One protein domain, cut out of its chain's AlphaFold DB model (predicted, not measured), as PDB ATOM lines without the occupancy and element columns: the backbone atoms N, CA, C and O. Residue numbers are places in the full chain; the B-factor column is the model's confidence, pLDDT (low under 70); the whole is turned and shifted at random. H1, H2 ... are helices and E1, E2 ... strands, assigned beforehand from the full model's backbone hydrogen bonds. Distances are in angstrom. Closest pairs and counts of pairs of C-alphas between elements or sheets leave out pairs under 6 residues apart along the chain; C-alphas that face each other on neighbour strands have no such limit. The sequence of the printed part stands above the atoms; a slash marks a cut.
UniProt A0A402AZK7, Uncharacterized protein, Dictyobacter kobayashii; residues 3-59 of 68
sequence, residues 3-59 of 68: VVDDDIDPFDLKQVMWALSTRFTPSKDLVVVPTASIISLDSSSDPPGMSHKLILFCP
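This is residues 3 to 59 of the 68 residues of an uncharacterized protein of Dictyobacter kobayashii (UniProt A0A402AZK7). A long hairpin of two strands, E1 and E2, makes the long axis, with the helix H1 set crosswise at the end where E2 finishes and a loop, residues 38 to 49, at the other end. Residues 3 to 4 pair beside residues 57 to 58 of E2, and residues 9 to 14 stick out. The printed part has 57 residues, with one named helix and two named strands in the order H1, E1, E2; the sheet, E1 - E2, is antiparallel. The class is mixed, helices and strands, with 27 residues, under half, in named elements. The whole is loose, with a radius of gyration of the C-alphas of 14.0 A, and only just elongated, spanning 38 by 25 by 16 A.

The printed part begins at Val 3, C-alpha at (221.289, 133.619, 211.749). H1, residues 13 to 22, measures 14.2 A from first to last C-alpha and starts at (218.168, 140.638, 201.413). E1, residues 30 to 37, measures 19.0 A and bends by 63 degrees at residue 34. E2, residues 50 to 58, measures 26.0 A and ends at (218.529, 137.999, 214.927).

E1 and E2 form a hairpin, antiparallel at 155 degrees between their directions. N 33 and O 53 are 2.8 A apart and N 55 and O 31 2.9 A, both within hydrogen-bond range. Residues 3 to 4 pair parallel with residues 57 to 58 of E2. H1 and E2 have 2 pairs of C-alphas within 8 A, the closest being those of Leu 20 and Cys 58, 6.1 A apart. In H1 every O i to N i+4 pair is within hydrogen-bond range.

The C-alphas farthest apart, those of Asp 7 and Pro 47, are 38.7 A apart. The printed part has no cut. The link from H1 to E1 is short, and that from E1 to E2, 12 residues, is long. Mean pLDDT of the printed part is 89.6, and no printed residue is under 70.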
ATOM      1  N   VAL A   3     222.284 134.616 211.367       92.19
ATOM      2  CA  VAL A   3     221.289 133.619 211.749       92.19
ATOM      3  C   VAL A   3     219.977 134.361 211.947       92.19
ATOM      4  O   VAL A   3     219.905 135.286 212.757       92.19
ATOM      5  N   VAL A   4     218.977 133.971 211.169       90.38
ATOM      6  CA  VAL A   4     217.622 134.519 211.210       90.38
ATOM      7  C   VAL A   4     216.656 133.437 211.683       90.38
ATOM      8  O   VAL A   4     216.955 132.248 211.546       90.38
ATOM      9  N   ASP A   5     215.534 133.862 212.252       91.38
ATOM     10  CA  ASP A   5     214.434 132.968 212.612       91.38
ATOM     11  C   ASP A   5     213.716 132.426 211.364       91.38
ATOM     12  O   ASP A   5     213.954 132.859 210.235       91.38
ATOM     13  N   ASP A   6     212.828 131.459 211.578       92.12
ATOM     14  CA  ASP A   6     212.054 130.771 210.541       92.12
ATOM     15  C   ASP A   6     211.027 131.664 209.821       92.12
ATOM     16  O   ASP A   6     210.532 131.291 208.756       92.12
ATOM     17  N   ASP A   7     210.731 132.846 210.366       91.50
ATOM     18  CA  ASP A   7     209.827 133.838 209.782       91.50
ATOM     19  C   ASP A   7     210.492 134.776 208.757       91.50
ATOM     20  O   ASP A   7     209.798 135.556 208.102       91.50
ATOM     21  N   ILE A   8     211.818 134.707 208.603       90.88
ATOM     22  CA  ILE A   8     212.601 135.522 207.667       90.88
ATOM     23  C   ILE A   8     213.154 134.634 206.553       90.88
ATOM     24  O   ILE A   8     213.877 133.672 206.813       90.88
ATOM     25  N   ASP A   9     212.908 135.004 205.296       93.88
ATOM     26  CA  ASP A   9     213.569 134.350 204.161       93.88
ATOM     27  C   ASP A   9     215.052 134.780 204.075       93.88
ATOM     28  O   ASP A   9     215.331 135.958 203.818       93.88
ATOM     29  N   PRO A  10     216.030 133.865 204.242       92.00
ATOM     30  CA  PRO A  10     217.452 134.199 204.168       92.00
ATOM     31  C   PRO A  10     217.925 134.585 202.757       92.00
ATOM     32  O   PRO A  10     219.031 135.117 202.619       92.00
ATOM     33  N   PHE A  11     217.132 134.325 201.712       94.62
ATOM     34  CA  PHE A  11     217.451 134.710 200.334       94.62
ATOM     35  C   PHE A  11     216.886 136.088 199.951       94.62
ATOM     36  O   PHE A  11     217.323 136.666 198.953       94.62
ATOM     37  N   ASP A  12     215.981 136.656 200.758       95.69
ATOM     38  CA  ASP A  12     215.493 138.027 200.603       95.69
ATOM     39  C   ASP A  12     216.334 139.001 201.441       95.69
ATOM     40  O   ASP A  12     216.125 139.209 202.641       95.69
ATOM     41  N   LEU A  13     217.277 139.673 200.772       94.56
ATOM     42  CA  LEU A  13     218.168 140.638 201.413       94.56
ATOM     43  C   LEU A  13     217.412 141.755 202.152       94.56
ATOM     44  O   LEU A  13     217.894 142.248 203.173       94.56
ATOM     45  N   LYS A  14     216.230 142.167 201.678       94.75
ATOM     46  CA  LYS A  14     215.461 143.239 202.321       94.75
ATOM     47  C   LYS A  14     214.943 142.800 203.688       94.75
ATOM     48  O   LYS A  14     215.006 143.585 204.635       94.75
ATOM     49  N   GLN A  15     214.469 141.560 203.799       92.94
ATOM     50  CA  GLN A  15     214.010 140.998 205.069       92.94
ATOM     51  C   GLN A  15     215.175 140.781 206.038       92.94
ATOM     52  O   GLN A  15     215.078 141.172 207.199       92.94
ATOM     53  N   VAL A  16     216.311 140.271 205.551       92.81
ATOM     54  CA  VAL A  16     217.519 140.076 206.371       92.81
ATOM     55  C   VAL A  16     218.033 141.402 206.940       92.81
ATOM     56  O   VAL A  16     218.337 141.492 208.130       92.81
ATOM     57  N   MET A  17     218.087 142.462 206.128       93.31
ATOM     58  CA  MET A  17     218.522 143.786 206.593       93.31
ATOM     59  C   MET A  17     217.525 144.422 207.571       93.31
ATOM     60  O   MET A  17     217.941 145.112 208.507       93.31
ATOM     61  N   TRP A  18     216.222 144.182 207.397       92.69
ATOM     62  CA  TRP A  18     215.203 144.617 208.355       92.69
ATOM     63  C   TRP A  18     215.344 143.898 209.699       92.69
ATOM     64  O   TRP A  18     215.352 144.564 210.738       92.69
ATOM     65  N   ALA A  19     215.521 142.574 209.685       90.38
ATOM     66  CA  ALA A  19     215.755 141.788 210.891       90.38
ATOM     67  C   ALA A  19     216.999 142.306 211.626       90.38
ATOM     68  O   ALA A  19     216.906 142.681 212.792       90.38
ATOM     69  N   LEU A  20     218.117 142.481 210.912       91.25
ATOM     70  CA  LEU A  20     219.359 143.012 211.476       91.25
ATOM     71  C   LEU A  20     219.207 144.419 212.067       91.25
ATOM     72  O   LEU A  20     219.842 144.731 213.065       91.25
ATOM     73  N   SER A  21     218.358 145.272 211.497       90.50
ATOM     74  CA  SER A  21     218.179 146.644 211.996       90.50
ATOM     75  C   SER A  21     217.223 146.742 213.189       90.50
ATOM     76  O   SER A  21     217.305 147.695 213.960       90.50
ATOM     77  N   THR A  22     216.287 145.799 213.326       89.44
ATOM     78  CA  THR A  22     215.186 145.882 214.305       89.44
ATOM     79  C   THR A  22     215.298 144.885 215.452       89.44
ATOM     80  O   THR A  22     214.767 145.147 216.529       89.44
ATOM     81  N   ARG A  23     215.981 143.756 215.235       88.19
ATOM     82  CA  ARG A  23     216.069 142.637 216.182       88.19
ATOM     83  C   ARG A  23     217.468 142.424 216.769       88.19
ATOM     84  O   ARG A  23     217.608 141.676 217.725       88.19
ATOM     85  N   PHE A  24     218.497 143.083 216.236       89.75
ATOM     86  CA  PHE A  24     219.878 142.884 216.676       89.75
ATOM     87  C   PHE A  24     220.238 143.747 217.890       89.75
ATOM     88  O   PHE A  24     220.216 144.978 217.823       89.75
ATOM     89  N   THR A  25     220.667 143.107 218.978       89.56
ATOM     90  CA  THR A  25     221.263 143.779 220.137       89.56
ATOM     91  C   THR A  25     222.750 143.410 220.249       89.56
ATOM     92  O   THR A  25     223.073 142.296 220.669       89.56
ATOM     93  N   PRO A  26     223.693 144.335 219.971       87.12
ATOM     94  CA  PRO A  26     225.127 144.021 219.921       87.12
ATOM     95  C   PRO A  26     225.707 143.403 221.200       87.12
ATOM     96  O   PRO A  26     226.699 142.687 221.137       87.12
ATOM     97  N   SER A  27     225.116 143.678 222.366       88.69
ATOM     98  CA  SER A  27     225.593 143.153 223.652       88.69
ATOM     99  C   SER A  27     225.223 141.691 223.913       88.69
ATOM    100  O   SER A  27     225.831 141.074 224.783       88.69
ATOM    101  N   LYS A  28     224.230 141.143 223.202       87.94
ATOM    102  CA  LYS A  28     223.711 139.780 223.413       87.94
ATOM    103  C   LYS A  28     223.846 138.898 222.178       87.94
ATOM    104  O   LYS A  28     224.103 137.707 222.310       87.94
ATOM    105  N   ASP A  29     223.722 139.497 220.999       91.06
ATOM    106  CA  ASP A  29     223.502 138.762 219.755       91.06
ATOM    107  C   ASP A  29     224.727 138.763 218.825       91.06
ATOM    108  O   ASP A  29     224.675 138.230 217.714       91.06
ATOM    109  N   LEU A  30     225.841 139.362 219.265       92.94
ATOM    110  CA  LEU A  30     227.113 139.356 218.549       92.94
ATOM    111  C   LEU A  30     228.066 138.331 219.160       92.94
ATOM    112  O   LEU A  30     228.537 138.494 220.285       92.94
ATOM    113  N   VAL A  31     228.436 137.328 218.369       93.44
ATOM    114  CA  VAL A  31     229.514 136.400 218.712       93.44
ATOM    115  C   VAL A  31     230.692 136.634 217.777       93.44
ATOM    116  O   VAL A  31     230.591 136.491 216.557       93.44
ATOM    117  N   VAL A  32     231.829 136.985 218.374       93.62
ATOM    118  CA  VAL A  32     233.105 137.142 217.677       93.62
ATOM    119  C   VAL A  32     233.940 135.895 217.926       93.62
ATOM    120  O   VAL A  32     234.280 135.589 219.066       93.62
ATOM    121  N   VAL A  33     234.287 135.185 216.857       91.88
ATOM    122  CA  VAL A  33     235.232 134.067 216.900       91.88
ATOM    123  C   VAL A  33     236.602 134.600 216.482       91.88
ATOM    124  O   VAL A  33     236.791 134.922 215.303       91.88
ATOM    125  N   PRO A  34     237.548 134.753 217.424       91.12
ATOM    126  CA  PRO A  34     238.865 135.276 217.107       91.12
ATOM    127  C   PRO A  34     239.729 134.249 216.376       91.12
ATOM    128  O   PRO A  34     239.575 133.046 216.576       91.12
ATOM    129  N   THR A  35     240.651 134.752 215.551       87.56
ATOM    130  CA  THR A  35     241.725 133.961 214.922       87.56
ATOM    131  C   THR A  35     241.207 132.720 214.189       87.56
ATOM    132  O   THR A  35     241.742 131.617 214.303       87.56
ATOM    133  N   ALA A  36     240.122 132.883 213.439       87.50
ATOM    134  CA  ALA A  36     239.578 131.820 212.620       87.50
ATOM    135  C   ALA A  36     240.348 131.726 211.297       87.50
ATOM    136  O   ALA A  36     240.781 132.734 210.736       87.50
ATOM    137  N   SER A  37     240.476 130.510 210.765       88.56
ATOM    138  CA  SER A  37     241.117 130.309 209.469       88.56
ATOM    139  C   SER A  37     240.280 130.922 208.340       88.56
ATOM    140  O   SER A  37     239.056 130.722 208.238       88.56
ATOM    141  N   ILE A  38     240.965 131.673 207.485       88.19
ATOM    142  CA  ILE A  38     240.442 132.271 206.257       88.19
ATOM    143  C   ILE A  38     241.424 131.962 205.117       88.19
ATOM    144  O   ILE A  38     242.533 131.471 205.340       88.19
ATOM    145  N   ILE A  39     241.015 132.197 203.874       85.94
ATOM    146  CA  ILE A  39     241.919 132.087 202.732       85.94
ATOM    147  C   ILE A  39     243.031 133.138 202.859       85.94
ATOM    148  O   ILE A  39     242.770 134.285 203.211       85.94
ATOM    149  N   SER A  40     244.266 132.777 202.522       78.44
ATOM    150  CA  SER A  40     245.424 133.686 202.578       78.44
ATOM    151  C   SER A  40     245.353 134.863 201.593       78.44
ATOM    152  O   SER A  40     246.181 135.764 201.655       78.44
ATOM    153  N   LEU A  41     244.374 134.851 200.685       85.81
ATOM    154  CA  LEU A  41     244.085 135.920 199.728       85.81
ATOM    155  C   LEU A  41     243.202 137.037 200.306       85.81
ATOM    156  O   LEU A  41     242.972 138.033 199.625       85.81
ATOM    157  N   ASP A  42     242.688 136.887 201.529       84.31
ATOM    158  CA  ASP A  42     241.954 137.956 202.202       84.31
ATOM    159  C   ASP A  42     242.929 139.059 202.636       84.31
ATOM    160  O   ASP A  42     243.686 138.895 203.594       84.31
ATOM    161  N   SER A  43     242.905 140.197 201.938       85.25
ATOM    162  CA  SER A  43     243.759 141.352 202.236       85.25
ATOM    163  C   SER A  43     243.476 141.992 203.597       85.25
ATOM    164  O   SER A  43     244.272 142.812 204.043       85.25
ATOM    165  N   SER A  44     242.342 141.669 204.229       84.38
ATOM    166  CA  SER A  44     242.009 142.124 205.582       84.38
ATOM    167  C   SER A  44     242.513 141.187 206.683       84.38
ATOM    168  O   SER A  44     242.398 141.526 207.860       84.38
ATOM    169  N   SER A  45     243.066 140.021 206.321       85.31
ATOM    170  CA  SER A  45     243.633 139.084 207.292       85.31
ATOM    171  C   SER A  45     244.954 139.603 207.855       85.31
ATOM    172  O   SER A  45     245.852 140.000 207.112       85.31
ATOM    173  N   ASP A  46     245.066 139.585 209.178       82.00
ATOM    174  CA  ASP A  46     246.267 139.977 209.906       82.00
ATOM    175  C   ASP A  46     246.388 139.091 211.157       82.00
ATOM    176  O   ASP A  46     245.584 139.236 212.087       82.00
ATOM    177  N   PRO A  47     247.326 138.125 211.201       83.62
ATOM    178  CA  PRO A  47     248.298 137.740 210.167       83.62
ATOM    179  C   PRO A  47     247.667 137.016 208.951       83.62
ATOM    180  O   PRO A  47     246.532 136.538 209.037       83.62
ATOM    181  N   PRO A  48     248.395 136.865 207.819       83.19
ATOM    182  CA  PRO A  48     247.856 136.259 206.598       83.19
ATOM    183  C   PRO A  48     247.236 134.874 206.831       83.19
ATOM    184  O   PRO A  48     247.892 133.964 207.341       83.19
ATOM    185  N   GLY A  49     245.977 134.701 206.422       83.38
ATOM    186  CA  GLY A  49     245.225 133.449 206.597       83.38
ATOM    187  C   GLY A  49     244.496 133.309 207.941       83.38
ATOM    188  O   GLY A  49     243.856 132.281 208.182       83.38
ATOM    189  N   MET A  50     244.530 134.337 208.795       86.56
ATOM    190  CA  MET A  50     243.766 134.405 210.043       86.56
ATOM    191  C   MET A  50     242.946 135.696 210.108       86.56
ATOM    192  O   MET A  50     243.459 136.792 209.904       86.56
ATOM    193  N   SER A  51     241.653 135.572 210.405       89.75
ATOM    194  CA  SER A  51     240.774 136.724 210.618       89.75
ATOM    195  C   SER A  51     239.691 136.431 211.652       89.75
ATOM    196  O   SER A  51     239.484 135.293 212.082       89.75
ATOM    197  N   HIS A  52     239.003 137.476 212.106       90.56
ATOM    198  CA  HIS A  52     237.873 137.331 213.017       90.56
ATOM    199  C   HIS A  52     236.614 136.950 212.232       90.56
ATOM    200  O   HIS A  52     236.269 137.597 211.244       90.56
ATOM    201  N   LYS A  53     235.885 135.929 212.692       91.62
ATOM    202  CA  LYS A  53     234.561 135.597 212.149       91.62
ATOM    203  C   LYS A  53     233.478 136.166 213.044       91.62
ATOM    204  O   LYS A  53     233.537 136.043 214.263       91.62
ATOM    205  N   LEU A  54     232.475 136.767 212.416       93.50
ATOM    206  CA  LEU A  54     231.318 137.328 213.099       93.50
ATOM    207  C   LEU A  54     230.103 136.433 212.872       93.50
ATOM    208  O   LEU A  54     229.796 136.054 211.731       93.50
ATOM    209  N   ILE A  55     229.409 136.122 213.958       93.56
ATOM    210  CA  ILE A  55     228.107 135.467 213.953       93.56
ATOM    211  C   ILE A  55     227.118 136.448 214.577       93.56
ATOM    212  O   ILE A  55     227.307 136.899 215.706       93.56
ATOM    213  N   LEU A  56     226.109 136.809 213.793       93.62
ATOM    214  CA  LEU A  56     225.070 137.767 214.140       93.62
ATOM    215  C   LEU A  56     223.770 136.984 214.303       93.62
ATOM    216  O   LEU A  56     223.314 136.371 213.336       93.62
ATOM    217  N   PHE A  57     223.197 136.982 215.502       90.75
ATOM    218  CA  PHE A  57     221.896 136.375 215.763       90.75
ATOM    219  C   PHE A  57     220.799 137.439 215.666       90.75
ATOM    220  O   PHE A  57     220.967 138.567 216.124       90.75
ATOM    221  N   CYS A  58     219.679 137.106 215.036       88.06
ATOM    222  CA  CYS A  58     218.529 137.999 214.927       88.06
ATOM    223  C   CYS A  58     217.248 137.307 215.395       88.06
ATOM    224  O   CYS A  58     216.371 137.034 214.573       88.06
ATOM    225  N   PRO A  59     217.152 137.002 216.702       82.00
ATOM    226  CA  PRO A  59     215.976 136.362 217.263       82.00
ATOM    227  C   PRO A  59     214.812 137.349 217.376       82.00
ATOM    228  O   PRO A  59     214.994 138.566 217.460       82.00
TER     229      PRO A  59